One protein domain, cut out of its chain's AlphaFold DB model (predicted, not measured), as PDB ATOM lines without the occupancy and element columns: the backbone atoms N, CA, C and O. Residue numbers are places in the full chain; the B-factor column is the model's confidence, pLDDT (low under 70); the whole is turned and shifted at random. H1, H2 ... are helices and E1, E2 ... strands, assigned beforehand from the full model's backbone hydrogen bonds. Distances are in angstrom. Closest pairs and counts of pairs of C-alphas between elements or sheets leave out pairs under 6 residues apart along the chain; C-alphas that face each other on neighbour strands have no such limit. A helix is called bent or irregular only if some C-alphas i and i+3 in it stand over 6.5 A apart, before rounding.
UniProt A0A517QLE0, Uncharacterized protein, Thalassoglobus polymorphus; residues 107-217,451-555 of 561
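This is residues 107 to 217 and 451 to 555 of the 561 residues of an uncharacterized protein of Thalassoglobus polymorphus (UniProt A0A517QLE0). A long helix, H1, runs past the middle of a mostly crossed set of helices; H2 folds back beside it as a helical hairpin, and H11 packs on it on the other side from H2. H7 to H11 gather there as a cluster, and at the far side of this cluster a small three-stranded sheet has one face covered by H9, while H5 and H6 lie toward the opposite end of the longest axis. The printed part has 216 residues, with eleven named helices, H1 to H11, followed by three named strands in the antiparallel order E1 E2 E3; its class is mostly helix. It is compact, with a radius of gyration of the C-alphas of 17.7 A and spans of 50 by 44 by 29 A.

Begin with H1, residues 109 to 137, a hub that touches four other helices. H2, residues 141 to 163, forms a helical hairpin with it at a shallow tilt of 23 degrees, the closest C-alphas being those of Leu 126 and Ile 151, 6.7 A apart. H3, residues 169 to 172, is close to H1 but not clearly touching, with C-alphas 118 and 172 at 7.2 A. H4, residues 182 to 186, touches H5, residues 191 to 199, only at the corner, closest at C-alphas 186 and 192, 6.2 A. H5 touches H2, closest at C-alphas 199 and 143, 6.4 A. Residues 204 to 211 of H6, residues 202 to 217, touch H1 at a steep tilt of 66 degrees, closest at C-alphas 204 and 137, 5.1 A. Past the cut, look at H7, residues 451 to 467, the other hub: it touches H1 about perpendicular, at 83 degrees, with C-alphas 467 and 128 closest at 6.5 A. H8, residues 471 to 482, touches H7, closest at C-alphas 482 and 456, 6.1 A. H9, residues 494 to 508, touches H7 about perpendicular, at 78 degrees, with C-alphas 501 and 459 closest at 6.3 A. H10, residues 511 to 517, only just touches H8, with 3 pairs of C-alphas within 8 A, closest at 517 and 473, 5.8 A. H11, residues 520 to 530, touches H1 at a shallow tilt of 33 degrees, only just short of steep, closest at C-alphas 521 and 128, 4.8 A. E1, residues 533 to 537, E2, residues 540 to 544, and E3, residues 550 to 554, form a meander, each strand the antiparallel neighbour of the one before; find N 534 and O 542 at 2.9 A, and N 543 and O 551 at 2.9 A, within hydrogen-bond range. H9 is on this sheet at a height of 8.9 A, making two layers, a helix on one face of a sheet; it runs across the strands, at 68 degrees to E1 on the local plane. Every O i to N i+4 pair is within hydrogen-bond range in H5, H6, H8, H10 and H11; the counts are 24 of 25 in H1, 18 of 19 in H2, 12 of 13 in H7, 9 of 11 in H9 and 0 of 1 in H4, where 2 of 2 O i to N i+3 pairs are within range, and H3 is too short for an O i to N i+4 pair.

Find C-alpha 109 at (123.726, 94.324, 80.856); from there H1 runs 42.0 A to C-alpha 137 at (85.356, 79.972, 71.721). H2 measures 35.3 A, H6 22.4 A, H7 23.9 A and H9 20.2 A. H2 and H9 are irregular: C-alphas 160 and 163 are 7.5 A apart, and C-alphas 495 and 498 are 8.7 A apart. E3 ends at C-alpha 554, at (124.406, 72.389, 61.760).

The two C-alphas farthest apart are those of Asp 142 and Glu 490, at 51.5 A. Residues 218 to 450 are not printed, and C-alphas 217 and 451 stand 19.6 A apart across this cut. Of the links that are printed whole, the one from H8 to H9 is long, with 11 residues. The mean pLDDT of the printed part is 85.3, and 40 residues are under 70, among them residues 107 to 115, 162 to 172 and 487 to 494.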
ATOM      1  N   ASP A 107     127.956  91.187  84.011       47.00
ATOM      2  CA  ASP A 107     126.822  90.681  84.816       47.00
ATOM      3  C   ASP A 107     125.564  91.578  84.901       47.00
ATOM      4  O   ASP A 107     124.505  91.109  85.318       47.00
ATOM      5  N   GLN A 108     125.635  92.860  84.522       41.25
ATOM      6  CA  GLN A 108     124.485  93.782  84.625       41.25
ATOM      7  C   GLN A 108     123.717  93.975  83.309       41.25
ATOM      8  O   GLN A 108     122.493  93.929  83.322       41.25
ATOM      9  N   ARG A 109     124.397  94.094  82.157       38.25
ATOM     10  CA  ARG A 109     123.726  94.324  80.856       38.25
ATOM     11  C   ARG A 109     122.959  93.098  80.336       38.25
ATOM     12  O   ARG A 109     121.963  93.243  79.635       38.25
ATOM     13  N   LEU A 110     123.394  91.888  80.695       41.34
ATOM     14  CA  LEU A 110     122.751  90.631  80.274       41.34
ATOM     15  C   LEU A 110     121.479  90.308  81.069       41.34
ATOM     16  O   LEU A 110     120.542  89.746  80.505       41.34
ATOM     17  N   LYS A 111     121.396  90.745  82.334       50.72
ATOM     18  CA  LYS A 111     120.166  90.639  83.133       50.72
ATOM     19  C   LYS A 111     119.028  91.485  82.576       50.72
ATOM     20  O   LYS A 111     117.887  91.202  82.907       50.72
ATOM     21  N   GLU A 112     119.310  92.524  81.796       51.16
ATOM     22  CA  GLU A 112     118.291  93.415  81.229       51.16
ATOM     23  C   GLU A 112     117.897  92.985  79.807       51.16
ATOM     24  O   GLU A 112     116.709  92.828  79.534       51.16
ATOM     25  N   ASN A 113     118.867  92.660  78.941       55.72
ATOM     26  CA  ASN A 113     118.585  92.274  77.549       55.72
ATOM     27  C   ASN A 113     118.004  90.856  77.394       55.72
ATOM     28  O   ASN A 113     117.064  90.669  76.627       55.72
ATOM     29  N   GLY A 114     118.518  89.853  78.121       59.34
ATOM     30  CA  GLY A 114     117.991  88.479  78.036       59.34
ATOM     31  C   GLY A 114     116.576  88.347  78.608       59.34
ATOM     32  O   GLY A 114     115.795  87.505  78.177       59.34
ATOM     33  N   LEU A 115     116.231  89.231  79.545       62.88
ATOM     34  CA  LEU A 115     114.946  89.247  80.235       62.88
ATOM     35  C   LEU A 115     113.864  89.945  79.418       62.88
ATOM     36  O   LEU A 115     112.743  89.458  79.383       62.88
ATOM     37  N   GLY A 116     114.212  91.028  78.714       70.69
ATOM     38  CA  GLY A 116     113.309  91.649  77.743       70.69
ATOM     39  C   GLY A 116     112.936  90.681  76.618       70.69
ATOM     40  O   GLY A 116     111.768  90.577  76.267       70.69
ATOM     41  N   ILE A 117     113.901  89.902  76.112       72.75
ATOM     42  CA  ILE A 117     113.639  88.852  75.111       72.75
ATOM     43  C   ILE A 117     112.719  87.767  75.688       72.75
ATOM     44  O   ILE A 117     111.745  87.378  75.048       72.75
ATOM     45  N   PHE A 118     112.994  87.305  76.912       76.56
ATOM     46  CA  PHE A 118     112.155  86.317  77.589       76.56
ATOM     47  C   PHE A 118     110.719  86.819  77.796       76.56
ATOM     48  O   PHE A 118     109.767  86.129  77.444       76.56
ATOM     49  N   GLU A 119     110.555  88.028  78.329       84.06
ATOM     50  CA  GLU A 119     109.250  88.628  78.596       84.06
ATOM     51  C   GLU A 119     108.462  88.860  77.304       84.06
ATOM     52  O   GLU A 119     107.291  88.489  77.236       84.06
ATOM     53  N   ASN A 120     109.104  89.399  76.263       87.56
ATOM     54  CA  ASN A 120     108.482  89.591  74.951       87.56
ATOM     55  C   ASN A 120     107.995  88.267  74.366       87.56
ATOM     56  O   ASN A 120     106.897  88.203  73.820       87.56
ATOM     57  N   ARG A 121     108.772  87.194  74.533       86.81
ATOM     58  CA  ARG A 121     108.375  85.858  74.094       86.81
ATOM     59  C   ARG A 121     107.189  85.315  74.881       86.81
ATOM     60  O   ARG A 121     106.254  84.818  74.262       86.81
ATOM     61  N   ILE A 122     107.199  85.407  76.215       89.12
ATOM     62  CA  ILE A 122     106.055  84.976  77.035       89.12
ATOM     63  C   ILE A 122     104.812  85.787  76.667       89.12
ATOM     64  O   ILE A 122     103.749  85.213  76.459       89.12
ATOM     65  N   ARG A 123     104.945  87.106  76.506       93.19
ATOM     66  CA  ARG A 123     103.863  87.981  76.048       93.19
ATOM     67  C   ARG A 123     103.318  87.527  74.695       93.19
ATOM     68  O   ARG A 123     102.115  87.316  74.587       93.19
ATOM     69  N   ALA A 124     104.177  87.334  73.694       93.81
ATOM     70  CA  ALA A 124     103.763  86.872  72.370       93.81
ATOM     71  C   ALA A 124     103.045  85.515  72.451       93.81
ATOM     72  O   ALA A 124     101.972  85.354  71.874       93.81
ATOM     73  N   PHE A 125     103.591  84.569  73.223       93.12
ATOM     74  CA  PHE A 125     103.003  83.246  73.445       93.12
ATOM     75  C   PHE A 125     101.596  83.334  74.055       93.12
ATOM     76  O   PHE A 125     100.661  82.714  73.554       93.12
ATOM     77  N   LEU A 126     101.425  84.140  75.106       93.94
ATOM     78  CA  LEU A 126     100.136  84.316  75.777       93.94
ATOM     79  C   LEU A 126      99.109  85.035  74.895       93.94
ATOM     80  O   LEU A 126      97.929  84.691  74.924       93.94
ATOM     81  N   VAL A 127      99.545  86.001  74.084       96.25
ATOM     82  CA  VAL A 127      98.678  86.693  73.118       96.25
ATOM     83  C   VAL A 127      98.245  85.744  71.994       96.25
ATOM     84  O   VAL A 127      97.074  85.750  71.615       96.25
ATOM     85  N   ALA A 128      99.141  84.884  71.496       96.25
ATOM     86  CA  ALA A 128      98.790  83.844  70.528       96.25
ATOM     87  C   ALA A 128      97.799  82.827  71.117       96.25
ATOM     88  O   ALA A 128      96.807  82.506  70.466       96.25
ATOM     89  N   GLN A 129      97.997  82.399  72.371       95.38
ATOM     90  CA  GLN A 129      97.035  81.551  73.081       95.38
ATOM     91  C   GLN A 129      95.663  82.226  73.188       95.38
ATOM     92  O   GLN A 129      94.653  81.615  72.850       95.38
ATOM     93  N   ALA A 130      95.614  83.482  73.642       96.31
ATOM     94  CA  ALA A 130      94.363  84.221  73.789       96.31
ATOM     95  C   ALA A 130      93.631  84.365  72.448       96.31
ATOM     96  O   ALA A 130      92.417  84.173  72.387       96.31
ATOM     97  N   ASN A 131      94.367  84.634  71.365       97.38
ATOM     98  CA  ASN A 131      93.803  84.691  70.022       97.38
ATOM     99  C   ASN A 131      93.271  83.331  69.547       97.38
ATOM    100  O   ASN A 131      92.183  83.273  68.981       97.38
ATOM    101  N   TRP A 132      93.994  82.241  69.803       96.88
ATOM    102  CA  TRP A 132      93.523  80.896  69.477       96.88
ATOM    103  C   TRP A 132      92.241  80.547  70.247       96.88
ATOM    104  O   TRP A 132      91.262  80.104  69.647       96.88
ATOM    105  N   ILE A 133      92.192  80.836  71.552       96.69
ATOM    106  CA  ILE A 133      90.987  80.627  72.368       96.69
ATOM    107  C   ILE A 133      89.828  81.497  71.872       96.69
ATOM    108  O   ILE A 133      88.701  81.011  71.825       96.69
ATOM    109  N   ASP A 134      90.086  82.741  71.464       97.38
ATOM    110  CA  ASP A 134      89.083  83.611  70.844       97.38
ATOM    111  C   ASP A 134      88.480  82.998  69.581       97.38
ATOM    112  O   ASP A 134      87.260  82.914  69.467       97.38
ATOM    113  N   ILE A 135      89.317  82.485  68.680       94.88
ATOM    114  CA  ILE A 135      88.863  81.824  67.449       94.88
ATOM    115  C   ILE A 135      88.040  80.565  67.763       94.88
ATOM    116  O   ILE A 135      87.025  80.316  67.116       94.88
ATOM    117  N   CYS A 136      88.452  79.765  68.748       94.25
ATOM    118  CA  CYS A 136      87.762  78.520  69.097       94.25
ATOM    119  C   CYS A 136      86.457  78.748  69.881       94.25
ATOM    120  O   CYS A 136      85.508  77.971  69.754       94.25
ATOM    121  N   CYS A 137      86.419  79.771  70.735       96.88
ATOM    122  CA  CYS A 137      85.356  79.972  71.721       96.88
ATOM    123  C   CYS A 137      84.452  81.174  71.430       96.88
ATOM    124  O   CYS A 137      83.450  81.331  72.130       96.88
ATOM    125  N   ASP A 138      84.781  82.002  70.439       96.19
ATOM    126  CA  ASP A 138      84.090  83.251  70.118       96.19
ATOM    127  C   ASP A 138      83.980  84.155  71.364       96.19
ATOM    128  O   ASP A 138      82.891  84.355  71.915       96.19
ATOM    129  N   LEU A 139      85.115  84.639  71.889       97.38
ATOM    130  CA  LEU A 139      85.111  85.396  73.146       97.38
ATOM    131  C   LEU A 139      84.361  86.726  72.992       97.38
ATOM    132  O   LEU A 139      84.487  87.437  71.992       97.38
ATOM    133  N   SER A 140      83.603  87.104  74.023       97.56
ATOM    134  CA  SER A 140      82.975  88.425  74.088       97.56
ATOM    135  C   SER A 140      84.020  89.527  74.299       97.56
ATOM    136  O   SER A 140      85.124  89.272  74.775       97.56
ATOM    137  N   MET A 141      83.674  90.781  73.998       97.19
ATOM    138  CA  MET A 141      84.594  91.910  74.213       97.19
ATOM    139  C   MET A 141      85.033  92.054  75.677       97.19
ATOM    140  O   MET A 141      86.195  92.363  75.930       97.19
ATOM    141  N   ASP A 142      84.136  91.791  76.633       97.19
ATOM    142  CA  ASP A 142      84.487  91.793  78.055       97.19
ATOM    143  C   ASP A 142      85.448  90.646  78.394       97.19
ATOM    144  O   ASP A 142      86.467  90.886  79.033       97.19
ATOM    145  N   GLN A 143      85.202  89.433  77.882       97.50
ATOM    146  CA  GLN A 143      86.107  88.292  78.077       97.50
ATOM    147  C   GLN A 143      87.496  88.546  77.477       97.50
ATOM    148  O   GLN A 143      88.493  88.197  78.103       97.50
ATOM    149  N   LYS A 144      87.578  89.171  76.293       97.44
ATOM    150  CA  LYS A 144      88.859  89.546  75.667       97.44
ATOM    151  C   LYS A 144      89.634  90.527  76.543       97.44
ATOM    152  O   LYS A 144      90.808  90.292  76.815       97.44
ATOM    153  N   ARG A 145      88.967  91.571  77.048       97.19
ATOM    154  CA  ARG A 145      89.578  92.549  77.961       97.19
ATOM    155  C   ARG A 145      90.047  91.895  79.261       97.19
ATOM    156  O   ARG A 145      91.135  92.200  79.741       97.19
ATOM    157  N   ASP A 146      89.245  91.002  79.834       97.25
ATOM    158  CA  ASP A 146      89.602  90.299  81.066       97.25
ATOM    159  C   ASP A 146      90.796  89.357  80.837       97.25
ATOM    160  O   ASP A 146      91.694  89.282  81.677       97.25
ATOM    161  N   TYR A 147      90.868  88.700  79.675       96.81
ATOM    162  CA  TYR A 147      92.025  87.895  79.281       96.81
ATOM    163  C   TYR A 147      93.284  88.769  79.147       96.81
ATOM    164  O   TYR A 147      94.315  88.447  79.734       96.81
ATOM    165  N   GLU A 148      93.214  89.909  78.456       96.62
ATOM    166  CA  GLU A 148      94.337  90.858  78.356       96.62
ATOM    167  C   GLU A 148      94.836  91.305  79.740       96.62
ATOM    168  O   GLU A 148      96.042  91.315  79.994       96.62
ATOM    169  N   GLN A 149      93.925  91.590  80.676       96.69
ATOM    170  CA  GLN A 149      94.286  91.917  82.060       96.69
ATOM    171  C   GLN A 149      94.972  90.752  82.785       96.69
ATOM    172  O   GLN A 149      95.907  90.983  83.556       96.69
ATOM    173  N   LEU A 150      94.546  89.504  82.546       95.75
ATOM    174  CA  LEU A 150      95.236  88.328  83.082       95.75
ATOM    175  C   LEU A 150      96.662  88.211  82.536       95.75
ATOM    176  O   LEU A 150      97.565  87.895  83.311       95.75
ATOM    177  N   ILE A 151      96.870  88.481  81.243       94.88
ATOM    178  CA  ILE A 151      98.200  88.461  80.618       94.88
ATOM    179  C   ILE A 151      99.102  89.509  81.270       94.88
ATOM    180  O   ILE A 151     100.193  89.166  81.722       94.88
ATOM    181  N   GLU A 152      98.652  90.764  81.376       95.12
ATOM    182  CA  GLU A 152      99.456  91.820  82.009       95.12
ATOM    183  C   GLU A 152      99.770  91.501  83.470       95.12
ATOM    184  O   GLU A 152     100.898  91.701  83.914       95.12
ATOM    185  N   LYS A 153      98.800  90.951  84.211       93.62
ATOM    186  CA  LYS A 153      99.019  90.539  85.598       93.62
ATOM    187  C   LYS A 153     100.076  89.441  85.706       93.62
ATOM    188  O   LYS A 153     100.934  89.519  86.578       93.62
ATOM    189  N   GLU A 154     100.030  88.429  84.843       90.44
ATOM    190  CA  GLU A 154     101.016  87.344  84.861       90.44
ATOM    191  C   GLU A 154     102.414  87.861  84.484       90.44
ATOM    192  O   GLU A 154     103.398  87.509  85.134       90.44
ATOM    193  N   LEU A 155     102.515  88.755  83.495       90.06
ATOM    194  CA  LEU A 155     103.780  89.399  83.131       90.06
ATOM    195  C   LEU A 155     104.327  90.272  84.268       90.06
ATOM    196  O   LEU A 155     105.530  90.237  84.534       90.06
ATOM    197  N   GLU A 156     103.471  90.997  84.987       90.44
ATOM    198  CA  GLU A 156     103.883  91.775  86.157       90.44
ATOM    199  C   GLU A 156     104.350  90.868  87.304       90.44
ATOM    200  O   GLU A 156     105.423  91.087  87.864       90.44
ATOM    201  N   GLU A 157     103.642  89.769  87.586       87.50
ATOM    202  CA  GLU A 157     104.080  88.771  88.572       87.50
ATOM    203  C   GLU A 157     105.452  88.164  88.214       87.50
ATOM    204  O   GLU A 157     106.259  87.869  89.108       87.50
ATOM    205  N   LEU A 158     105.746  87.980  86.921       82.06
ATOM    206  CA  LEU A 158     107.061  87.541  86.444       82.06
ATOM    207  C   LEU A 158     108.138  88.615  86.663       82.06
ATOM    208  O   LEU A 158     109.239  88.280  87.120       82.06
ATOM    209  N   ARG A 159     107.826  89.891  86.403       83.31
ATOM    210  CA  ARG A 159     108.729  91.030  86.647       83.31
ATOM    211  C   ARG A 159     109.021  91.227  88.134       83.31
ATOM    212  O   ARG A 159     110.181  91.405  88.504       83.31
ATOM    213  N   GLU A 160     108.013  91.148  88.995       83.75
ATOM    214  CA  GLU A 160     108.162  91.328  90.445       83.75
ATOM    215  C   GLU A 160     108.968  90.190  91.082       83.75
ATOM    216  O   GLU A 160     109.832  90.408  91.935       83.75
ATOM    217  N   ASN A 161     108.742  88.951  90.637       76.19
ATOM    218  CA  ASN A 161     109.467  87.787  91.146       76.19
ATOM    219  C   ASN A 161     110.820  87.557  90.448       76.19
ATOM    220  O   ASN A 161     111.508  86.582  90.755       76.19
ATOM    221  N   ARG A 162     111.261  88.481  89.585       69.56
ATOM    222  CA  ARG A 162     112.523  88.431  88.826       69.56
ATOM    223  C   ARG A 162     113.748  88.095  89.669       69.56
ATOM    224  O   ARG A 162     114.594  87.326  89.231       69.56
ATOM    225  N   ALA A 163     113.857  88.662  90.871       63.72
ATOM    226  CA  ALA A 163     115.005  88.428  91.753       63.72
ATOM    227  C   ALA A 163     115.034  87.011  92.355       63.72
ATOM    228  O   ALA A 163     116.082  86.571  92.824       63.72
ATOM    229  N   LYS A 164     113.893  86.312  92.358       66.44
ATOM    230  CA  LYS A 164     113.746  84.960  92.909       66.44
ATOM    231  C   LYS A 164     113.966  83.871  91.859       66.44
ATOM    232  O   LYS A 164     114.215  82.730  92.237       66.44
ATOM    233  N   TYR A 165     113.878  84.195  90.567       65.88
ATOM    234  CA  TYR A 165     114.097  83.221  89.502       65.88
ATOM    235  C   TYR A 165     115.579  83.098  89.157       65.88
ATOM    236  O   TYR A 165     116.231  84.049  88.721       65.88
ATOM    237  N   HIS A 166     116.108  81.890  89.319       63.16
ATOM    238  CA  HIS A 166     117.376  81.508  88.721       63.16
ATOM    239  C   HIS A 166     117.115  81.136  87.264       63.16
ATOM    240  O   HIS A 166     116.665  80.027  86.998       63.16
ATOM    241  N   PHE A 167     117.371  82.066  86.342       64.62
ATOM    242  CA  PHE A 167     117.342  81.758  84.914       64.62
ATOM    243  C   PHE A 167     118.359  80.659  84.613       64.62
ATOM    244  O   PHE A 167     119.537  80.760  84.964       64.62
ATOM    245  N   THR A 168     117.881  79.609  83.974       63.47
ATOM    246  CA  THR A 168     118.647  78.460  83.507       63.47
ATOM    247  C   THR A 168     118.691  78.459  81.981       63.47
ATOM    248  O   THR A 168     117.924  79.163  81.324       63.47
ATOM    249  N   LEU A 169     119.546  77.616  81.392       64.62
ATOM    250  CA  LEU A 169     119.580  77.401  79.938       64.62
ATOM    251  C   LEU A 169     118.199  77.034  79.366       64.62
ATOM    252  O   LEU A 169     117.895  77.383  78.229       64.62
ATOM    253  N   ARG A 170     117.350  76.380  80.168       67.38
ATOM    254  CA  ARG A 170     115.987  75.968  79.802       67.38
ATOM    255  C   ARG A 170     115.056  77.158  79.598       67.38
ATOM    256  O   ARG A 170     114.214  77.116  78.712       67.38
ATOM    257  N   ASP A 171     115.269  78.249  80.328       65.88
ATOM    258  CA  ASP A 171     114.468  79.467  80.185       65.88
ATOM    259  C   ASP A 171     114.802  80.230  78.890       65.88
ATOM    260  O   ASP A 171     114.072  81.138  78.507       65.88
ATOM    261  N   VAL A 172     115.870  79.868  78.175       67.38
ATOM    262  CA  VAL A 172     116.215  80.445  76.862       67.38
ATOM    263  C   VAL A 172     115.536  79.685  75.726       67.38
ATOM    264  O   VAL A 172     115.366  80.242  74.651       67.38
ATOM    265  N   LEU A 173     115.085  78.456  75.971       73.31
ATOM    266  CA  LEU A 173     114.444  77.595  74.978       73.31
ATOM    267  C   LEU A 173     113.004  78.047  74.684       73.31
ATOM    268  O   LEU A 173     112.455  78.859  75.437       73.31
ATOM    269  N   PRO A 174     112.378  77.537  73.607       76.00
ATOM    270  CA  PRO A 174     110.954  77.747  73.366       76.00
ATOM    271  C   PRO A 174     110.110  77.387  74.604       76.00
ATOM    272  O   PRO A 174     110.467  76.484  75.370       76.00
ATOM    273  N   VAL A 175     109.035  78.145  74.832       69.94
ATOM    274  CA  VAL A 175     108.304  78.221  76.108       69.94
ATOM    275  C   VAL A 175     107.807  76.848  76.550       69.94
ATOM    276  O   VAL A 175     107.981  76.450  77.688       69.94
ATOM    277  N   THR A 176     107.226  76.080  75.652       70.81
ATOM    278  CA  THR A 176     106.590  74.789  75.925       70.81
ATOM    279  C   THR A 176     107.511  73.590  75.727       70.81
ATOM    280  O   THR A 176     107.171  72.487  76.157       70.81
ATOM    281  N   LEU A 177     108.703  73.775  75.151       71.75
ATOM    282  CA  LEU A 177     109.688  72.693  75.039       71.75
ATOM    283  C   LEU A 177     110.362  72.357  76.375       71.75
ATOM    284  O   LEU A 177     111.195  71.462  76.435       71.75
ATOM    285  N   THR A 178     110.021  73.038  77.468       64.25
ATOM    286  CA  THR A 178     110.545  72.721  78.799       64.25
ATOM    287  C   THR A 178     109.407  72.580  79.799       64.25
ATOM    288  O   THR A 178     108.490  73.392  79.839       64.25
ATOM    289  N   THR A 179     109.462  71.543  80.634       60.00
ATOM    290  CA  THR A 179     108.514  71.335  81.747       60.00
ATOM    291  C   THR A 179     109.033  71.838  83.083       60.00
ATOM    292  O   THR A 179     108.484  71.543  84.142       60.00
ATOM    293  N   GLN A 180     110.132  72.581  83.053       61.94
ATOM    294  CA  GLN A 180     110.827  73.061  84.232       61.94
ATOM    295  C   GLN A 180     111.135  74.538  84.081       61.94
ATOM    296  O   GLN A 180     111.286  75.035  82.972       61.94
ATOM    297  N   GLY A 181     111.285  75.220  85.213       66.81
ATOM    298  CA  GLY A 181     111.484  76.662  85.234       66.81
ATOM    299  C   GLY A 181     110.159  77.415  85.159       66.81
ATOM    300  O   GLY A 181     109.123  76.930  85.624       66.81
ATOM    301  N   ILE A 182     110.204  78.629  84.613       65.62
ATOM    302  CA  ILE A 182     109.054  79.547  84.582       65.62
ATOM    303  C   ILE A 182     107.926  79.009  83.690       65.62
ATOM    304  O   ILE A 182     106.748  79.245  83.951       65.62
ATOM    305  N   THR A 183     108.282  78.234  82.675       69.19
ATOM    306  CA  THR A 183     107.391  77.669  81.660       69.19
ATOM    307  C   THR A 183     106.389  76.654  82.210       69.19
ATOM    308  O   THR A 183     105.278  76.550  81.693       69.19
ATOM    309  N   ASN A 184     106.704  75.991  83.330       71.38
ATOM    310  CA  ASN A 184     105.781  75.076  84.014       71.38
ATOM    311  C   ASN A 184     104.482  75.774  84.476       71.38
ATOM    312  O   ASN A 184     103.451  75.125  84.654       71.38
ATOM    313  N   ARG A 185     104.498  77.108  84.620       75.44
ATOM    314  CA  ARG A 185     103.297  77.919  84.893       75.44
ATOM    315  C   ARG A 185     102.243  77.828  83.791       75.44
ATOM    316  O   ARG A 185     101.088  78.154  84.049       75.44
ATOM    317  N   PHE A 186     102.607  77.368  82.599       77.50
ATOM    318  CA  PHE A 186     101.719  77.271  81.442       77.50
ATOM    319  C   PHE A 186     101.381  75.823  81.062       77.50
ATOM    320  O   PHE A 186     100.821  75.602  79.995       77.50
ATOM    321  N   SER A 187     101.696  74.846  81.920       73.69
ATOM    322  CA  SER A 187     101.244  73.456  81.754       73.69
ATOM    323  C   SER A 187      99.720  73.330  81.888       73.69
ATOM    324  O   SER A 187      99.078  74.181  82.505       73.69
ATOM    325  N   ASP A 188      99.129  72.271  81.333       68.81
ATOM    326  CA  ASP A 188      97.669  72.069  81.290       68.81
ATOM    327  C   ASP A 188      96.999  72.037  82.678       68.81
ATOM    328  O   ASP A 188      95.855  72.474  82.833       68.81
ATOM    329  N   ASP A 189      97.735  71.615  83.711       70.00
ATOM    330  CA  ASP A 189      97.272  71.556  85.106       70.00
ATOM    331  C   ASP A 189      97.536  72.841  85.911       70.00
ATOM    332  O   ASP A 189      97.260  72.917  87.117       70.00
ATOM    333  N   SER A 190      98.091  73.868  85.275       82.62
ATOM    334  CA  SER A 190      98.537  75.059  85.979       82.62
ATOM    335  C   SER A 190      97.388  75.965  86.435       82.62
ATOM    336  O   SER A 190      96.275  75.971  85.900       82.62
ATOM    337  N   GLU A 191      97.681  76.817  87.422       86.06
ATOM    338  CA  GLU A 191      96.764  77.882  87.847       86.06
ATOM    339  C   GLU A 191      96.389  78.823  86.690       86.06
ATOM    340  O   GLU A 191      95.281  79.357  86.670       86.06
ATOM    341  N   TRP A 192      97.264  78.989  85.694       88.62
ATOM    342  CA  TRP A 192      96.975  79.766  84.489       88.62
ATOM    343  C   TRP A 192      95.800  79.177  83.696       88.62
ATOM    344  O   TRP A 192      94.825  79.881  83.425       88.62
ATOM    345  N   HIS A 193      95.817  77.870  83.417       86.50
ATOM    346  CA  HIS A 193      94.710  77.203  82.725       86.50
ATOM    347  C   HIS A 193      93.399  77.250  83.522       86.50
ATOM    348  O   HIS A 193      92.323  77.405  82.937       86.50
ATOM    349  N   LYS A 194      93.461  77.196  84.860       90.25
ATOM    350  CA  LYS A 194      92.276  77.386  85.717       90.25
ATOM    351  C   LYS A 194      91.706  78.802  85.602       90.25
ATOM    352  O   LYS A 194      90.491  78.948  85.460       90.25
ATOM    353  N   LYS A 195      92.560  79.837  85.621       93.12
ATOM    354  CA  LYS A 195      92.146  81.241  85.420       93.12
ATOM    355  C   LYS A 195      91.435  81.410  84.071       93.12
ATOM    356  O   LYS A 195      90.357  81.995  84.041       93.12
ATOM    357  N   ILE A 196      91.976  80.831  82.995       92.38
ATOM    358  CA  ILE A 196      91.357  80.864  81.659       92.38
ATOM    359  C   ILE A 196      89.985  80.190  81.672       92.38
ATOM    360  O   ILE A 196      89.006  80.799  81.253       92.38
ATOM    361  N   LYS A 197      89.876  78.960  82.196       92.12
ATOM    362  CA  LYS A 197      88.590  78.241  82.261       92.12
ATOM    363  C   LYS A 197      87.528  79.047  83.014       92.12
ATOM    364  O   LYS A 197      86.367  79.044  82.610       92.12
ATOM    365  N   ASN A 198      87.911  79.785  84.054       94.31
ATOM    366  CA  ASN A 198      86.995  80.642  84.812       94.31
ATOM    367  C   ASN A 198      86.440  81.833  84.011       94.31
ATOM    368  O   ASN A 198      85.349  82.290  84.340       94.31
ATOM    369  N   LEU A 199      87.127  82.290  82.959       95.25
ATOM    370  CA  LEU A 199      86.610  83.324  82.051       95.25
ATOM    371  C   LEU A 199      85.530  82.795  81.096       95.25
ATOM    372  O   LEU A 199      84.733  83.571  80.568       95.25
ATOM    373  N   LEU A 200      85.513  81.486  80.843       96.94
ATOM    374  CA  LEU A 200      84.681  80.862  79.818       96.94
ATOM    375  C   LEU A 200      83.337  80.396  80.381       96.94
ATOM    376  O   LEU A 200      83.272  79.817  81.470       96.94
ATOM    377  N   SER A 201      82.278  80.578  79.589       97.00
ATOM    378  CA  SER A 201      80.985  79.921  79.818       97.00
ATOM    379  C   SER A 201      81.083  78.405  79.615       97.00
ATOM    380  O   SER A 201      82.009  77.922  78.968       97.00
ATOM    381  N   GLU A 202      80.106  77.643  80.113       96.69
ATOM    382  CA  GLU A 202      80.124  76.175  80.007       96.69
ATOM    383  C   GLU A 202      80.221  75.687  78.552       96.69
ATOM    384  O   GLU A 202      81.095  74.892  78.221       96.69
ATOM    385  N   ASN A 203      79.428  76.266  77.643       97.31
ATOM    386  CA  ASN A 203      79.484  75.942  76.213       97.31
ATOM    387  C   ASN A 203      80.862  76.261  75.591       97.31
ATOM    388  O   ASN A 203      81.384  75.510  74.770       97.31
ATOM    389  N   GLN A 204      81.494  77.365  76.000       97.75
ATOM    390  CA  GLN A 204      82.848  77.704  75.543       97.75
ATOM    391  C   GLN A 204      83.897  76.736  76.101       97.75
ATOM    392  O   GLN A 204      84.832  76.380  75.388       97.75
ATOM    393  N   ARG A 205      83.738  76.261  77.343       96.75
ATOM    394  CA  ARG A 205      84.619  75.237  77.927       96.75
ATOM    395  C   ARG A 205      84.509  73.911  77.185       96.75
ATOM    396  O   ARG A 205      85.536  73.274  76.963       96.75
ATOM    397  N   GLU A 206      83.308  73.511  76.776       96.12
ATOM    398  CA  GLU A 206      83.104  72.310  75.959       96.12
ATOM    399  C   GLU A 206      83.791  72.440  74.591       96.12
ATOM    400  O   GLU A 206      84.543  71.543  74.200       96.12
ATOM    401  N   LYS A 207      83.618  73.581  73.899       96.19
ATOM    402  CA  LYS A 207      84.332  73.881  72.643       96.19
ATOM    403  C   LYS A 207      85.850  73.826  72.826       96.19
ATOM    404  O   LYS A 207      86.528  73.124  72.078       96.19
ATOM    405  N   LEU A 208      86.373  74.511  73.846       94.75
ATOM    406  CA  LEU A 208      87.802  74.526  74.153       94.75
ATOM    407  C   LEU A 208      88.330  73.114  74.418       94.75
ATOM    408  O   LEU A 208      89.354  72.731  73.865       94.75
ATOM    409  N   THR A 209      87.618  72.325  75.226       94.12
ATOM    410  CA  THR A 209      88.011  70.948  75.563       94.12
ATOM    411  C   THR A 209      88.071  70.067  74.316       94.12
ATOM    412  O   THR A 209      88.997  69.269  74.165       94.12
ATOM    413  N   LYS A 210      87.115  70.225  73.393       95.19
ATOM    414  CA  LYS A 210      87.110  69.501  72.118       95.19
ATOM    415  C   LYS A 210      88.326  69.858  71.260       95.19
ATOM    416  O   LYS A 210      89.007  68.955  70.784       95.19
ATOM    417  N   GLU A 211      88.624  71.145  71.100       93.69
ATOM    418  CA  GLU A 211      89.780  71.603  70.315       93.69
ATOM    419  C   GLU A 211      91.117  71.206  70.963       93.69
ATOM    420  O   GLU A 211      92.032  70.757  70.274       93.69
ATOM    421  N   GLN A 212      91.219  71.270  72.295       91.56
ATOM    422  CA  GLN A 212      92.375  70.757  73.038       91.56
ATOM    423  C   GLN A 212      92.555  69.247  72.840       91.56
ATOM    424  O   GLN A 212      93.671  68.796  72.610       91.56
ATOM    425  N   THR A 213      91.466  68.471  72.850       92.81
ATOM    426  CA  THR A 213      91.521  67.021  72.589       92.81
ATOM    427  C   THR A 213      92.057  66.740  71.186       92.81
ATOM    428  O   THR A 213      92.981  65.948  71.036       92.81
ATOM    429  N   LEU A 214      91.552  67.443  70.163       92.44
ATOM    430  CA  LEU A 214      92.039  67.300  68.785       92.44
ATOM    431  C   LEU A 214      93.521  67.669  68.654       92.44
ATOM    432  O   LEU A 214      94.277  67.017  67.932       92.44
ATOM    433  N   ARG A 215      93.958  68.718  69.352       91.56
ATOM    434  CA  ARG A 215      95.362  69.130  69.378       91.56
ATOM    435  C   ARG A 215      96.254  68.079  70.041       91.56
ATOM    436  O   ARG A 215      97.269  67.703  69.455       91.56
ATOM    437  N   ASN A 216      95.842  67.549  71.190       90.56
ATOM    438  CA  ASN A 216      96.596  66.524  71.910       90.56
ATOM    439  C   ASN A 216      96.638  65.205  71.126       90.56
ATOM    440  O   ASN A 216      97.699  64.597  71.018       90.56
ATOM    441  N   ASP A 217      95.549  64.802  70.470       92.94
ATOM    442  CA  ASP A 217      95.529  63.606  69.618       92.94
ATOM    443  C   ASP A 217      96.517  63.709  68.442       92.94
ATOM    444  O   ASP A 217      97.178  62.721  68.088       92.94
ATOM    445  N   SER A 451     110.141  58.002  57.530       88.06
ATOM    446  CA  SER A 451     110.953  58.705  58.526       88.06
ATOM    447  C   SER A 451     110.890  60.220  58.327       88.06
ATOM    448  O   SER A 451     110.771  60.938  59.316       88.06
ATOM    449  N   ARG A 452     110.951  60.711  57.085       89.50
ATOM    450  CA  ARG A 452     110.855  62.141  56.763       89.50
ATOM    451  C   ARG A 452     109.491  62.715  57.153       89.50
ATOM    452  O   ARG A 452     109.444  63.703  57.878       89.50
ATOM    453  N   LEU A 453     108.399  62.069  56.748       92.25
ATOM    454  CA  LEU A 453     107.037  62.498  57.078       92.25
ATOM    455  C   LEU A 453     106.795  62.503  58.591       92.25
ATOM    456  O   LEU A 453     106.272  63.481  59.120       92.25
ATOM    457  N   SER A 454     107.259  61.473  59.307       92.88
ATOM    458  CA  SER A 454     107.148  61.431  60.773       92.88
ATOM    459  C   SER A 454     107.892  62.594  61.449       92.88
ATOM    460  O   SER A 454     107.390  63.173  62.410       92.88
ATOM    461  N   GLN A 455     109.059  62.987  60.923       91.88
ATOM    462  CA  GLN A 455     109.827  64.134  61.413       91.88
ATOM    463  C   GLN A 455     109.147  65.469  61.111       91.88
ATOM    464  O   GLN A 455     109.153  66.340  61.977       91.88
ATOM    465  N   VAL A 456     108.550  65.634  59.927       94.38
ATOM    466  CA  VAL A 456     107.768  66.834  59.585       94.38
ATOM    467  C   VAL A 456     106.576  66.962  60.525       94.38
ATOM    468  O   VAL A 456     106.416  68.002  61.157       94.38
ATOM    469  N   SER A 457     105.788  65.897  60.690       95.69
ATOM    470  CA  SER A 457     104.651  65.882  61.615       95.69
ATOM    471  C   SER A 457     105.088  66.185  63.047       95.69
ATOM    472  O   SER A 457     104.456  66.996  63.720       95.69
ATOM    473  N   TYR A 458     106.202  65.604  63.493       93.62
ATOM    474  CA  TYR A 458     106.759  65.882  64.811       93.62
ATOM    475  C   TYR A 458     107.178  67.346  64.976       93.62
ATOM    476  O   TYR A 458     106.786  67.986  65.947       93.62
ATOM    477  N   LEU A 459     107.900  67.911  64.004       94.00
ATOM    478  CA  LEU A 459     108.298  69.318  64.001       94.00
ATOM    479  C   LEU A 459     107.087  70.260  63.993       94.00
ATOM    480  O   LEU A 459     107.062  71.217  64.763       94.00
ATOM    481  N   VAL A 460     106.060  69.976  63.191       96.25
ATOM    482  CA  VAL A 460     104.808  70.748  63.210       96.25
ATOM    483  C   VAL A 460     104.158  70.678  64.588       96.25
ATOM    484  O   VAL A 460     103.733  71.710  65.090       96.25
ATOM    485  N   SER A 461     104.138  69.516  65.248       93.38
ATOM    486  CA  SER A 461     103.634  69.413  66.622       93.38
ATOM    487  C   SER A 461     104.488  70.184  67.635       93.38
ATOM    488  O   SER A 461     103.933  70.773  68.558       93.38
ATOM    489  N   LEU A 462     105.815  70.244  67.473       91.50
ATOM    490  CA  LEU A 462     106.679  71.088  68.315       91.50
ATOM    491  C   LEU A 462     106.371  72.579  68.122       91.50
ATOM    492  O   LEU A 462     106.266  73.313  69.102       91.50
ATOM    493  N   LEU A 463     106.200  73.014  66.872       94.31
ATOM    494  CA  LEU A 463     105.820  74.388  66.541       94.31
ATOM    495  C   LEU A 463     104.411  74.712  67.029       94.31
ATOM    496  O   LEU A 463     104.196  75.799  67.550       94.31
ATOM    497  N   ASP A 464     103.469  73.775  66.912       94.38
ATOM    498  CA  ASP A 464     102.107  73.944  67.404       94.38
ATOM    499  C   ASP A 464     102.111  74.271  68.890       94.38
ATOM    500  O   ASP A 464     101.487  75.253  69.287       94.38
ATOM    501  N   ARG A 465     102.866  73.528  69.707       88.50
ATOM    502  CA  ARG A 465     102.943  73.777  71.155       88.50
ATOM    503  C   ARG A 465     103.329  75.226  71.492       88.50
ATOM    504  O   ARG A 465     102.780  75.769  72.444       88.50
ATOM    505  N   GLU A 466     104.161  75.876  70.676       89.25
ATOM    506  CA  GLU A 466     104.515  77.297  70.824       89.25
ATOM    507  C   GLU A 466     103.510  78.263  70.184       89.25
ATOM    508  O   GLU A 466     103.198  79.310  70.746       89.25
ATOM    509  N   LEU A 467     103.041  77.944  68.980       94.19
ATOM    510  CA  LEU A 467     102.305  78.871  68.122       94.19
ATOM    511  C   LEU A 467     100.787  78.798  68.316       94.19
ATOM    512  O   LEU A 467     100.096  79.685  67.834       94.19
ATOM    513  N   TRP A 468     100.249  77.787  69.001       93.81
ATOM    514  CA  TRP A 468      98.798  77.582  69.135       93.81
ATOM    515  C   TRP A 468      98.107  77.536  67.766       93.81
ATOM    516  O   TRP A 468      97.302  78.402  67.421       93.81
ATOM    517  N   LEU A 469      98.483  76.556  66.945       95.44
ATOM    518  CA  LEU A 469      98.048  76.459  65.556       95.44
ATOM    519  C   LEU A 469      96.626  75.906  65.453       95.44
ATOM    520  O   LEU A 469      96.251  74.930  66.110       95.44
ATOM    521  N   SER A 470      95.841  76.471  64.534       94.44
ATOM    522  CA  SER A 470      94.626  75.805  64.064       94.44
ATOM    523  C   SER A 470      94.969  74.572  63.212       94.44
ATOM    524  O   SER A 470      96.116  74.368  62.797       94.44
ATOM    525  N   GLN A 471      93.958  73.754  62.903       93.75
ATOM    526  CA  GLN A 471      94.109  72.614  61.995       93.75
ATOM    527  C   GLN A 471      94.672  73.033  60.632       93.75
ATOM    528  O   GLN A 471      95.690  72.499  60.201       93.75
ATOM    529  N   THR A 472      94.069  74.043  60.006       95.75
ATOM    530  CA  THR A 472      94.462  74.520  58.673       95.75
ATOM    531  C   THR A 472      95.874  75.105  58.655       95.75
ATOM    532  O   THR A 472      96.605  74.943  57.680       95.75
ATOM    533  N   GLN A 473      96.288  75.764  59.740       96.88
ATOM    534  CA  GLN A 473      97.642  76.305  59.878       96.88
ATOM    535  C   GLN A 473      98.676  75.198  60.091       96.88
ATOM    536  O   GLN A 473      99.779  75.274  59.557       96.88
ATOM    537  N   SER A 474      98.307  74.152  60.837       96.19
ATOM    538  CA  SER A 474      99.157  72.971  61.029       96.19
ATOM    539  C   SER A 474      99.395  72.245  59.704       96.19
ATOM    540  O   SER A 474     100.528  71.890  59.408       96.19
ATOM    541  N   GLU A 475      98.346  72.071  58.896       96.31
ATOM    542  CA  GLU A 475      98.429  71.487  57.547       96.31
ATOM    543  C   GLU A 475      99.281  72.359  56.616       96.31
ATOM    544  O   GLU A 475     100.210  71.862  55.989       96.31
ATOM    545  N   SER A 476      99.063  73.679  56.617       96.81
ATOM    546  CA  SER A 476      99.860  74.610  55.800       96.81
ATOM    547  C   SER A 476     101.351  74.570  56.158       96.81
ATOM    548  O   SER A 476     102.210  74.577  55.276       96.81
ATOM    549  N   LEU A 477     101.686  74.516  57.453       96.69
ATOM    550  CA  LEU A 477     103.075  74.369  57.896       96.69
ATOM    551  C   LEU A 477     103.644  72.982  57.591       96.69
ATOM    552  O   LEU A 477     104.839  72.882  57.311       96.69
ATOM    553  N   HIS A 478     102.819  71.933  57.632       96.69
ATOM    554  CA  HIS A 478     103.219  70.584  57.239       96.69
ATOM    555  C   HIS A 478     103.657  70.563  55.773       96.69
ATOM    556  O   HIS A 478     104.818  70.248  55.524       96.69
ATOM    557  N   ASP A 479     102.831  71.057  54.847       95.50
ATOM    558  CA  ASP A 479     103.153  71.133  53.412       95.50
ATOM    559  C   ASP A 479     104.435  71.958  53.146       95.50
ATOM    560  O   ASP A 479     105.327  71.578  52.370       95.50
ATOM    561  N   LEU A 480     104.573  73.099  53.834       95.69
ATOM    562  CA  LEU A 480     105.747  73.971  53.727       95.69
ATOM    563  C   LEU A 480     107.031  73.300  54.225       95.69
ATOM    564  O   LEU A 480     108.100  73.539  53.657       95.69
ATOM    565  N   LEU A 481     106.967  72.509  55.292       94.75
ATOM    566  CA  LEU A 481     108.134  71.818  55.844       94.75
ATOM    567  C   LEU A 481     108.437  70.529  55.088       94.75
ATOM    568  O   LEU A 481     109.608  70.191  54.900       94.75
ATOM    569  N   GLU A 482     107.403  69.850  54.602       93.38
ATOM    570  CA  GLU A 482     107.522  68.664  53.774       93.38
ATOM    571  C   GLU A 482     108.317  68.968  52.501       93.38
ATOM    572  O   GLU A 482     109.262  68.249  52.181       93.38
ATOM    573  N   SER A 483     108.023  70.070  51.815       91.50
ATOM    574  CA  SER A 483     108.763  70.464  50.606       91.50
ATOM    575  C   SER A 483     110.237  70.836  50.850       91.50
ATOM    576  O   SER A 483     111.015  70.919  49.902       91.50
ATOM    577  N   ARG A 484     110.655  71.043  52.107       90.00
ATOM    578  CA  ARG A 484     111.993  71.555  52.460       90.00
ATOM    579  C   ARG A 484     112.892  70.549  53.154       90.00
ATOM    580  O   ARG A 484     114.112  70.603  52.968       90.00
ATOM    581  N   LEU A 485     112.328  69.705  54.014       86.12
ATOM    582  CA  LEU A 485     113.104  68.796  54.845       86.12
ATOM    583  C   LEU A 485     113.665  67.667  53.980       86.12
ATOM    584  O   LEU A 485     112.920  66.829  53.475       86.12
ATOM    585  N   ALA A 486     114.989  67.633  53.813       77.25
ATOM    586  CA  ALA A 486     115.626  66.554  53.075       77.25
ATOM    587  C   ALA A 486     115.458  65.208  53.790       77.25
ATOM    588  O   ALA A 486     115.463  65.107  55.015       77.25
ATOM    589  N   VAL A 487     115.412  64.152  52.981       65.19
ATOM    590  CA  VAL A 487     115.273  62.751  53.400       65.19
ATOM    591  C   VAL A 487     116.368  62.295  54.382       65.19
ATOM    592  O   VAL A 487     116.162  61.371  55.166       65.19
ATOM    593  N   GLN A 488     117.549  62.919  54.347       60.12
ATOM    594  CA  GLN A 488     118.656  62.602  55.247       60.12
ATOM    595  C   GLN A 488     119.054  63.813  56.075       60.12
ATOM    596  O   GLN A 488     119.716  64.737  55.597       60.12
ATOM    597  N   ILE A 489     118.720  63.740  57.357       59.09
ATOM    598  CA  ILE A 489     119.328  64.582  58.367       59.09
ATOM    599  C   ILE A 489     120.576  63.854  58.895       59.09
ATOM    600  O   ILE A 489     120.489  63.010  59.785       59.09
ATOM    601  N   GLU A 490     121.736  64.111  58.284       53.31
ATOM    602  CA  GLU A 490     123.021  63.571  58.753       53.31
ATOM    603  C   GLU A 490     123.325  64.068  60.174       53.31
ATOM    604  O   GLU A 490     123.199  65.260  60.439       53.31
ATOM    605  N   GLU A 491     123.732  63.143  61.055       55.81
ATOM    606  CA  GLU A 491     124.409  63.378  62.344       55.81
ATOM    607  C   GLU A 491     124.071  64.708  63.042       55.81
ATOM    608  O   GLU A 491     124.957  65.508  63.350       55.81
ATOM    609  N   LEU A 492     122.787  64.951  63.332       61.97
ATOM    610  CA  LEU A 492     122.456  66.021  64.271       61.97
ATOM    611  C   LEU A 492     123.009  65.669  65.640       61.97
ATOM    612  O   LEU A 492     122.971  64.503  66.038       61.97
ATOM    613  N   SER A 493     123.476  66.694  66.355       67.81
ATOM    614  CA  SER A 493     123.779  66.621  67.781       67.81
ATOM    615  C   SER A 493     122.516  66.156  68.513       67.81
ATOM    616  O   SER A 493     121.578  66.945  68.666       67.81
ATOM    617  N   PRO A 494     122.431  64.871  68.901       66.75
ATOM    618  CA  PRO A 494     121.207  64.300  69.455       66.75
ATOM    619  C   PRO A 494     120.811  64.940  70.784       66.75
ATOM    620  O   PRO A 494     119.672  64.810  71.214       66.75
ATOM    621  N   GLU A 495     121.743  65.639  71.422       73.62
ATOM    622  CA  GLU A 495     121.555  66.352  72.675       73.62
ATOM    623  C   GLU A 495     120.639  67.578  72.532       73.62
ATOM    624  O   GLU A 495     120.166  68.107  73.536       73.62
ATOM    625  N   ILE A 496     120.428  68.064  71.307       80.38
ATOM    626  CA  ILE A 496     119.676  69.289  70.992       80.38
ATOM    627  C   ILE A 496     118.768  69.093  69.769       80.38
ATOM    628  O   ILE A 496     118.465  70.056  69.066       80.38
ATOM    629  N   TYR A 497     118.366  67.853  69.481       85.06
ATOM    630  CA  TYR A 497     117.692  67.480  68.233       85.06
ATOM    631  C   TYR A 497     116.459  68.350  67.930       85.06
ATOM    632  O   TYR A 497     116.354  68.921  66.845       85.06
ATOM    633  N   GLU A 498     115.578  68.544  68.905       87.50
ATOM    634  CA  GLU A 498     114.346  69.327  68.776       87.50
ATOM    635  C   GLU A 498     114.640  70.812  68.538       87.50
ATOM    636  O   GLU A 498     113.964  71.452  67.735       87.50
ATOM    637  N   ILE A 499     115.697  71.357  69.154       87.62
ATOM    638  CA  ILE A 499     116.153  72.735  68.891       87.62
ATOM    639  C   ILE A 499     116.632  72.862  67.450       87.62
ATOM    640  O   ILE A 499     116.325  73.854  66.792       87.62
ATOM    641  N   VAL A 500     117.365  71.866  66.948       89.12
ATOM    642  CA  VAL A 500     117.832  71.861  65.561       89.12
ATOM    643  C   VAL A 500     116.650  71.818  64.591       89.12
ATOM    644  O   VAL A 500     116.660  72.556  63.606       89.12
ATOM    645  N   LEU A 501     115.627  71.003  64.866       89.88
ATOM    646  CA  LEU A 501     114.420  70.936  64.036       89.88
ATOM    647  C   LEU A 501     113.652  72.266  64.033       89.88
ATOM    648  O   LEU A 501     113.273  72.756  62.969       89.88
ATOM    649  N   VAL A 502     113.468  72.892  65.197       92.12
ATOM    650  CA  VAL A 502     112.813  74.208  65.289       92.12
ATOM    651  C   VAL A 502     113.629  75.275  64.558       92.12
ATOM    652  O   VAL A 502     113.088  76.005  63.731       92.12
ATOM    653  N   ALA A 503     114.944  75.331  64.781       92.00
ATOM    654  CA  ALA A 503     115.829  76.263  64.086       92.00
ATOM    655  C   ALA A 503     115.826  76.046  62.562       92.00
ATOM    656  O   ALA A 503     115.901  77.011  61.803       92.00
ATOM    657  N   PHE A 504     115.695  74.797  62.104       92.75
ATOM    658  CA  PHE A 504     115.528  74.481  60.689       92.75
ATOM    659  C   PHE A 504     114.258  75.112  60.116       92.75
ATOM    660  O   PHE A 504     114.337  75.773  59.079       92.75
ATOM    661  N   ALA A 505     113.110  74.962  60.781       94.25
ATOM    662  CA  ALA A 505     111.865  75.597  60.345       94.25
ATOM    663  C   ALA A 505     112.018  77.124  60.263       94.25
ATOM    664  O   ALA A 505     111.745  77.720  59.222       94.25
ATOM    665  N   LEU A 506     112.553  77.737  61.326       94.19
ATOM    666  CA  LEU A 506     112.745  79.188  61.438       94.19
ATOM    667  C   LEU A 506     113.681  79.771  60.363       94.19
ATOM    668  O   LEU A 506     113.516  80.925  59.968       94.19
ATOM    669  N   ASN A 507     114.661  78.989  59.900       94.19
ATOM    670  CA  ASN A 507     115.601  79.395  58.851       94.19
ATOM    671  C   ASN A 507     115.095  79.108  57.430       94.19
ATOM    672  O   ASN A 507     115.517  79.753  56.473       94.19
ATOM    673  N   SER A 508     114.278  78.068  57.267       92.75
ATOM    674  CA  SER A 508     113.953  77.521  55.946       92.75
ATOM    675  C   SER A 508     112.696  78.125  55.329       92.75
ATOM    676  O   SER A 508     112.613  78.196  54.100       92.75
ATOM    677  N   ILE A 509     111.752  78.586  56.149       94.38
ATOM    678  CA  ILE A 509     110.524  79.239  55.690       94.38
ATOM    679  C   ILE A 509     110.742  80.755  55.627       94.38
ATOM    680  O   ILE A 509     111.248  81.358  56.578       94.38
ATOM    681  N   SER A 510     110.391  81.375  54.498       94.50
ATOM    682  CA  SER A 510     110.542  82.822  54.338       94.50
ATOM    683  C   SER A 510     109.463  83.589  55.109       94.50
ATOM    684  O   SER A 510     108.382  83.063  55.381       94.50
ATOM    685  N   ASP A 511     109.739  84.853  55.441       94.69
ATOM    686  CA  ASP A 511     108.791  85.676  56.199       94.69
ATOM    687  C   ASP A 511     107.465  85.851  55.426       94.69
ATOM    688  O   ASP A 511     106.401  85.790  56.031       94.69
ATOM    689  N   THR A 512     107.499  85.920  54.086       96.88
ATOM    690  CA  THR A 512     106.284  86.029  53.256       96.88
ATOM    691  C   THR A 512     105.424  84.768  53.276       96.88
ATOM    692  O   THR A 512     104.205  84.848  53.187       96.88
ATOM    693  N   GLU A 513     106.042  83.590  53.366       96.56
ATOM    694  CA  GLU A 513     105.307  82.318  53.428       96.56
ATOM    695  C   GLU A 513     104.702  82.109  54.815       96.56
ATOM    696  O   GLU A 513     103.574  81.640  54.944       96.56
ATOM    697  N   ILE A 514     105.416  82.529  55.861       96.25
ATOM    698  CA  ILE A 514     104.889  82.536  57.225       96.25
ATOM    699  C   ILE A 514     103.726  83.514  57.376       96.25
ATOM    700  O   ILE A 514     102.739  83.169  58.018       96.25
ATOM    701  N   GLU A 515     103.792  84.689  56.751       96.81
ATOM    702  CA  GLU A 515     102.678  85.646  56.719       96.81
ATOM    703  C   GLU A 515     101.416  85.084  56.044       96.81
ATOM    704  O   GLU A 515     100.308  85.513  56.360       96.81
ATOM    705  N   GLN A 516     101.566  84.115  55.135       96.88
ATOM    706  CA  GLN A 516     100.441  83.419  54.501       96.88
ATOM    707  C   GLN A 516      99.903  82.269  55.359       96.88
ATOM    708  O   GLN A 516      98.707  81.979  55.309       96.88
ATOM    709  N   ALA A 517     100.768  81.608  56.133       96.75
ATOM    710  CA  ALA A 517     100.406  80.448  56.943       96.75
ATOM    711  C   ALA A 517      99.879  80.815  58.341       96.75
ATOM    712  O   ALA A 517      99.058  80.085  58.894       96.75
ATOM    713  N   LEU A 518     100.345  81.917  58.934       97.62
ATOM    714  CA  LEU A 518     100.093  82.286  60.330       97.62
ATOM    715  C   LEU A 518      99.349  83.617  60.457       97.62
ATOM    716  O   LEU A 518      99.410  84.482  59.588       97.62
ATOM    717  N   ASN A 519      98.656  83.803  61.580       97.00
ATOM    718  CA  ASN A 519      98.029  85.083  61.907       97.00
ATOM    719  C   ASN A 519      99.001  86.021  62.654       97.00
ATOM    720  O   ASN A 519     100.067  85.608  63.106       97.00
ATOM    721  N   ALA A 520      98.637  87.298  62.802       97.38
ATOM    722  CA  ALA A 520      99.537  88.313  63.361       97.38
ATOM    723  C   ALA A 520     100.091  87.980  64.769       97.38
ATOM    724  O   ALA A 520     101.309  88.073  64.942       97.38
ATOM    725  N   PRO A 521      99.280  87.549  65.761       97.38
ATOM    726  CA  PRO A 521      99.796  87.055  67.043       97.38
ATOM    727  C   PRO A 521     100.834  85.932  66.918       97.38
ATOM    728  O   PRO A 521     101.874  85.962  67.573       97.38
ATOM    729  N   GLN A 522     100.591  84.959  66.043       97.19
ATOM    730  CA  GLN A 522     101.485  83.817  65.845       97.19
ATOM    731  C   GLN A 522     102.778  84.203  65.119       97.19
ATOM    732  O   GLN A 522     103.846  83.691  65.448       97.19
ATOM    733  N   ILE A 523     102.712  85.151  64.178       97.62
ATOM    734  CA  ILE A 523     103.895  85.724  63.521       97.62
ATOM    735  C   ILE A 523     104.801  86.404  64.555       97.62
ATOM    736  O   ILE A 523     106.022  86.281  64.470       97.62
ATOM    737  N   GLN A 524     104.236  87.071  65.567       95.94
ATOM    738  CA  GLN A 524     105.042  87.641  66.653       95.94
ATOM    739  C   GLN A 524     105.769  86.550  67.445       95.94
ATOM    740  O   GLN A 524     106.968  86.681  67.687       95.94
ATOM    741  N   VAL A 525     105.095  85.443  67.786       94.06
ATOM    742  CA  VAL A 525     105.752  84.292  68.435       94.06
ATOM    743  C   VAL A 525     106.877  83.747  67.556       94.06
ATOM    744  O   VAL A 525     107.995  83.568  68.037       94.06
ATOM    745  N   TRP A 526     106.619  83.552  66.261       95.19
ATOM    746  CA  TRP A 526     107.619  83.107  65.290       95.19
ATOM    747  C   TRP A 526     108.852  84.020  65.268       95.19
ATOM    748  O   TRP A 526     109.984  83.539  65.321       95.19
ATOM    749  N   GLN A 527     108.655  85.339  65.251       93.94
ATOM    750  CA  GLN A 527     109.742  86.320  65.261       93.94
ATOM    751  C   GLN A 527     110.542  86.296  66.571       93.94
ATOM    752  O   GLN A 527     111.774  86.324  66.525       93.94
ATOM    753  N   GLU A 528     109.886  86.206  67.732       90.50
ATOM    754  CA  GLU A 528     110.581  86.111  69.026       90.50
ATOM    755  C   GLU A 528     111.329  84.776  69.194       90.50
ATOM    756  O   GLU A 528     112.398  84.737  69.810       90.50
ATOM    757  N   LEU A 529     110.825  83.683  68.611       89.00
ATOM    758  CA  LEU A 529     111.562  82.421  68.514       89.00
ATOM    759  C   LEU A 529     112.784  82.570  67.601       89.00
ATOM    760  O   LEU A 529     113.896  82.232  68.006       89.00
ATOM    761  N   LYS A 530     112.609  83.139  66.401       91.00
ATOM    762  CA  LYS A 530     113.684  83.362  65.417       91.00
ATOM    763  C   LYS A 530     114.821  84.213  65.987       91.00
ATOM    764  O   LYS A 530     115.980  83.895  65.749       91.00
ATOM    765  N   ARG A 531     114.514  85.233  66.799       87.75
ATOM    766  CA  ARG A 531     115.504  86.121  67.450       87.75
ATOM    767  C   ARG A 531     116.467  85.421  68.414       87.75
ATOM    768  O   ARG A 531     117.504  85.997  68.733       87.75
ATOM    769  N   GLN A 532     116.149  84.216  68.886       83.69
ATOM    770  CA  GLN A 532     117.055  83.435  69.742       83.69
ATOM    771  C   GLN A 532     118.226  82.836  68.959       83.69
ATOM    772  O   GLN A 532     119.251  82.477  69.546       83.69
ATOM    773  N   PHE A 533     118.070  82.735  67.640       87.75
ATOM    774  CA  PHE A 533     119.035  82.131  66.748       87.75
ATOM    775  C   PHE A 533     119.724  83.201  65.907       87.75
ATOM    776  O   PHE A 533     119.093  84.078  65.320       87.75
ATOM    777  N   GLU A 534     121.042  83.095  65.803       90.81
ATOM    778  CA  GLU A 534     121.811  83.776  64.772       90.81
ATOM    779  C   GLU A 534     122.082  82.776  63.645       90.81
ATOM    780  O   GLU A 534     122.773  81.772  63.832       90.81
ATOM    781  N   PHE A 535     121.507  83.032  62.470       91.25
ATOM    782  CA  PHE A 535     121.703  82.208  61.280       91.25
ATOM    783  C   PHE A 535     122.875  82.762  60.473       91.25
ATOM    784  O   PHE A 535     122.780  83.846  59.898       91.25
ATOM    785  N   GLN A 536     123.993  82.033  60.446       88.06
ATOM    786  CA  GLN A 536     125.176  82.440  59.676       88.06
ATOM    787  C   GLN A 536     125.000  82.148  58.184       88.06
ATOM    788  O   GLN A 536     125.437  82.918  57.332       88.06
ATOM    789  N   ASP A 537     124.356  81.023  57.877       85.69
ATOM    790  CA  ASP A 537     124.055  80.567  56.528       85.69
ATOM    791  C   ASP A 537     122.842  79.612  56.544       85.69
ATOM    792  O   ASP A 537     122.183  79.412  57.568       85.69
ATOM    793  N   LYS A 538     122.526  78.991  55.401       85.19
ATOM    794  CA  LYS A 538     121.412  78.028  55.284       85.19
ATOM    795  C   LYS A 538     121.613  76.731  56.084       85.19
ATOM    796  O   LYS A 538     120.678  75.949  56.225       85.19
ATOM    797  N   THR A 539     122.820  76.486  56.575       85.62
ATOM    798  CA  THR A 539     123.275  75.219  57.160       85.62
ATOM    799  C   THR A 539     123.793  75.348  58.589       85.62
ATOM    800  O   THR A 539     124.063  74.322  59.203       85.62
ATOM    801  N   THR A 540     123.917  76.557  59.138       88.56
ATOM    802  CA  THR A 540     124.535  76.807  60.446       88.56
ATOM    803  C   THR A 540     123.713  77.808  61.244       88.56
ATOM    804  O   THR A 540     123.454  78.926  60.790       88.56
ATOM    805  N   ALA A 541     123.357  77.419  62.467       90.12
ATOM    806  CA  ALA A 541     122.683  78.272  63.432       90.12
ATOM    807  C   ALA A 541     123.478  78.344  64.740       90.12
ATOM    808  O   ALA A 541     124.164  77.394  65.138       90.12
ATOM    809  N   ILE A 542     123.372  79.488  65.408       88.88
ATOM    810  CA  ILE A 542     123.942  79.733  66.726       88.88
ATOM    811  C   ILE A 542     122.799  80.046  67.683       88.88
ATOM    812  O   ILE A 542     122.090  81.031  67.497       88.88
ATOM    813  N   LEU A 543     122.644  79.236  68.725       85.12
ATOM    814  CA  LEU A 543     121.800  79.567  69.869       85.12
ATOM    815  C   LEU A 543     122.654  80.304  70.901       85.12
ATOM    816  O   LEU A 543     123.602  79.731  71.447       85.12
ATOM    817  N   ASN A 544     122.333  81.570  71.152       76.56
ATOM    818  CA  ASN A 544     123.056  82.409  72.105       76.56
ATOM    819  C   ASN A 544     122.395  82.339  73.488       76.56
ATOM    820  O   ASN A 544     121.198  82.592  73.618       76.56
ATOM    821  N   PHE A 545     123.172  82.038  74.532       72.19
ATOM    822  CA  PHE A 545     122.674  82.026  75.906       72.19
ATOM    823  C   PHE A 545     122.975  83.339  76.648       72.19
ATOM    824  O   PHE A 545     124.058  83.913  76.478       72.19
ATOM    825  N   PRO A 546     122.072  83.802  77.537       59.31
ATOM    826  CA  PRO A 546     122.279  84.996  78.356       59.31
ATOM    827  C   PRO A 546     123.505  84.929  79.282       59.31
ATOM    828  O   PRO A 546     124.007  85.967  79.699       59.31
ATOM    829  N   ASP A 547     124.014  83.741  79.610       58.75
ATOM    830  CA  ASP A 547     125.136  83.503  80.531       58.75
ATOM    831  C   ASP A 547     126.467  83.160  79.823       58.75
ATOM    832  O   ASP A 547     127.403  82.644  80.436       58.75
ATOM    833  N   LYS A 548     126.609  83.598  78.560       56.34
ATOM    834  CA  LYS A 548     127.834  83.600  77.723       56.34
ATOM    835  C   LYS A 548     128.230  82.282  77.065       56.34
ATOM    836  O   LYS A 548     129.320  82.212  76.500       56.34
ATOM    837  N   GLY A 549     127.390  81.258  77.106       69.62
ATOM    838  CA  GLY A 549     127.536  80.131  76.193       69.62
ATOM    839  C   GLY A 549     126.897  80.449  74.842       69.62
ATOM    840  O   GLY A 549     125.924  81.191  74.762       69.62
ATOM    841  N   SER A 550     127.408  79.848  73.780       79.69
ATOM    842  CA  SER A 550     126.626  79.652  72.569       79.69
ATOM    843  C   SER A 550     126.743  78.201  72.141       79.69
ATOM    844  O   SER A 550     127.751  77.539  72.406       79.69
ATOM    845  N   ILE A 551     125.688  77.689  71.521       83.19
ATOM    846  CA  ILE A 551     125.720  76.392  70.855       83.19
ATOM    847  C   ILE A 551     125.670  76.675  69.372       83.19
ATOM    848  O   ILE A 551     124.683  77.196  68.863       83.19
ATOM    849  N   ILE A 552     126.752  76.319  68.693       86.06
ATOM    850  CA  ILE A 552     126.822  76.329  67.238       86.06
ATOM    851  C   ILE A 552     126.478  74.923  66.770       86.06
ATOM    852  O   ILE A 552     127.106  73.956  67.215       86.06
ATOM    853  N   PHE A 553     125.505  74.811  65.875       87.19
ATOM    854  CA  PHE A 553     125.073  73.532  65.328       87.19
ATOM    855  C   PHE A 553     124.717  73.644  63.849       87.19
ATOM    856  O   PHE A 553     124.418  74.721  63.326       87.19
ATOM    857  N   LYS A 554     124.780  72.498  63.167       88.25
ATOM    858  CA  LYS A 554     124.406  72.389  61.760       88.25
ATOM    859  C   LYS A 554     122.913  72.123  61.629       88.25
ATOM    860  O   LYS A 554     122.355  71.322  62.375       88.25
ATOM    861  N   LEU A 555     122.300  72.778  60.658       88.25
ATOM    862  CA  LEU A 555     120.929  72.548  60.241       88.25
ATOM    863  C   LEU A 555     120.869  71.411  59.204       88.25
ATOM    864  O   LEU A 555     121.823  71.230  58.437       88.25
TER     865      LEU A 555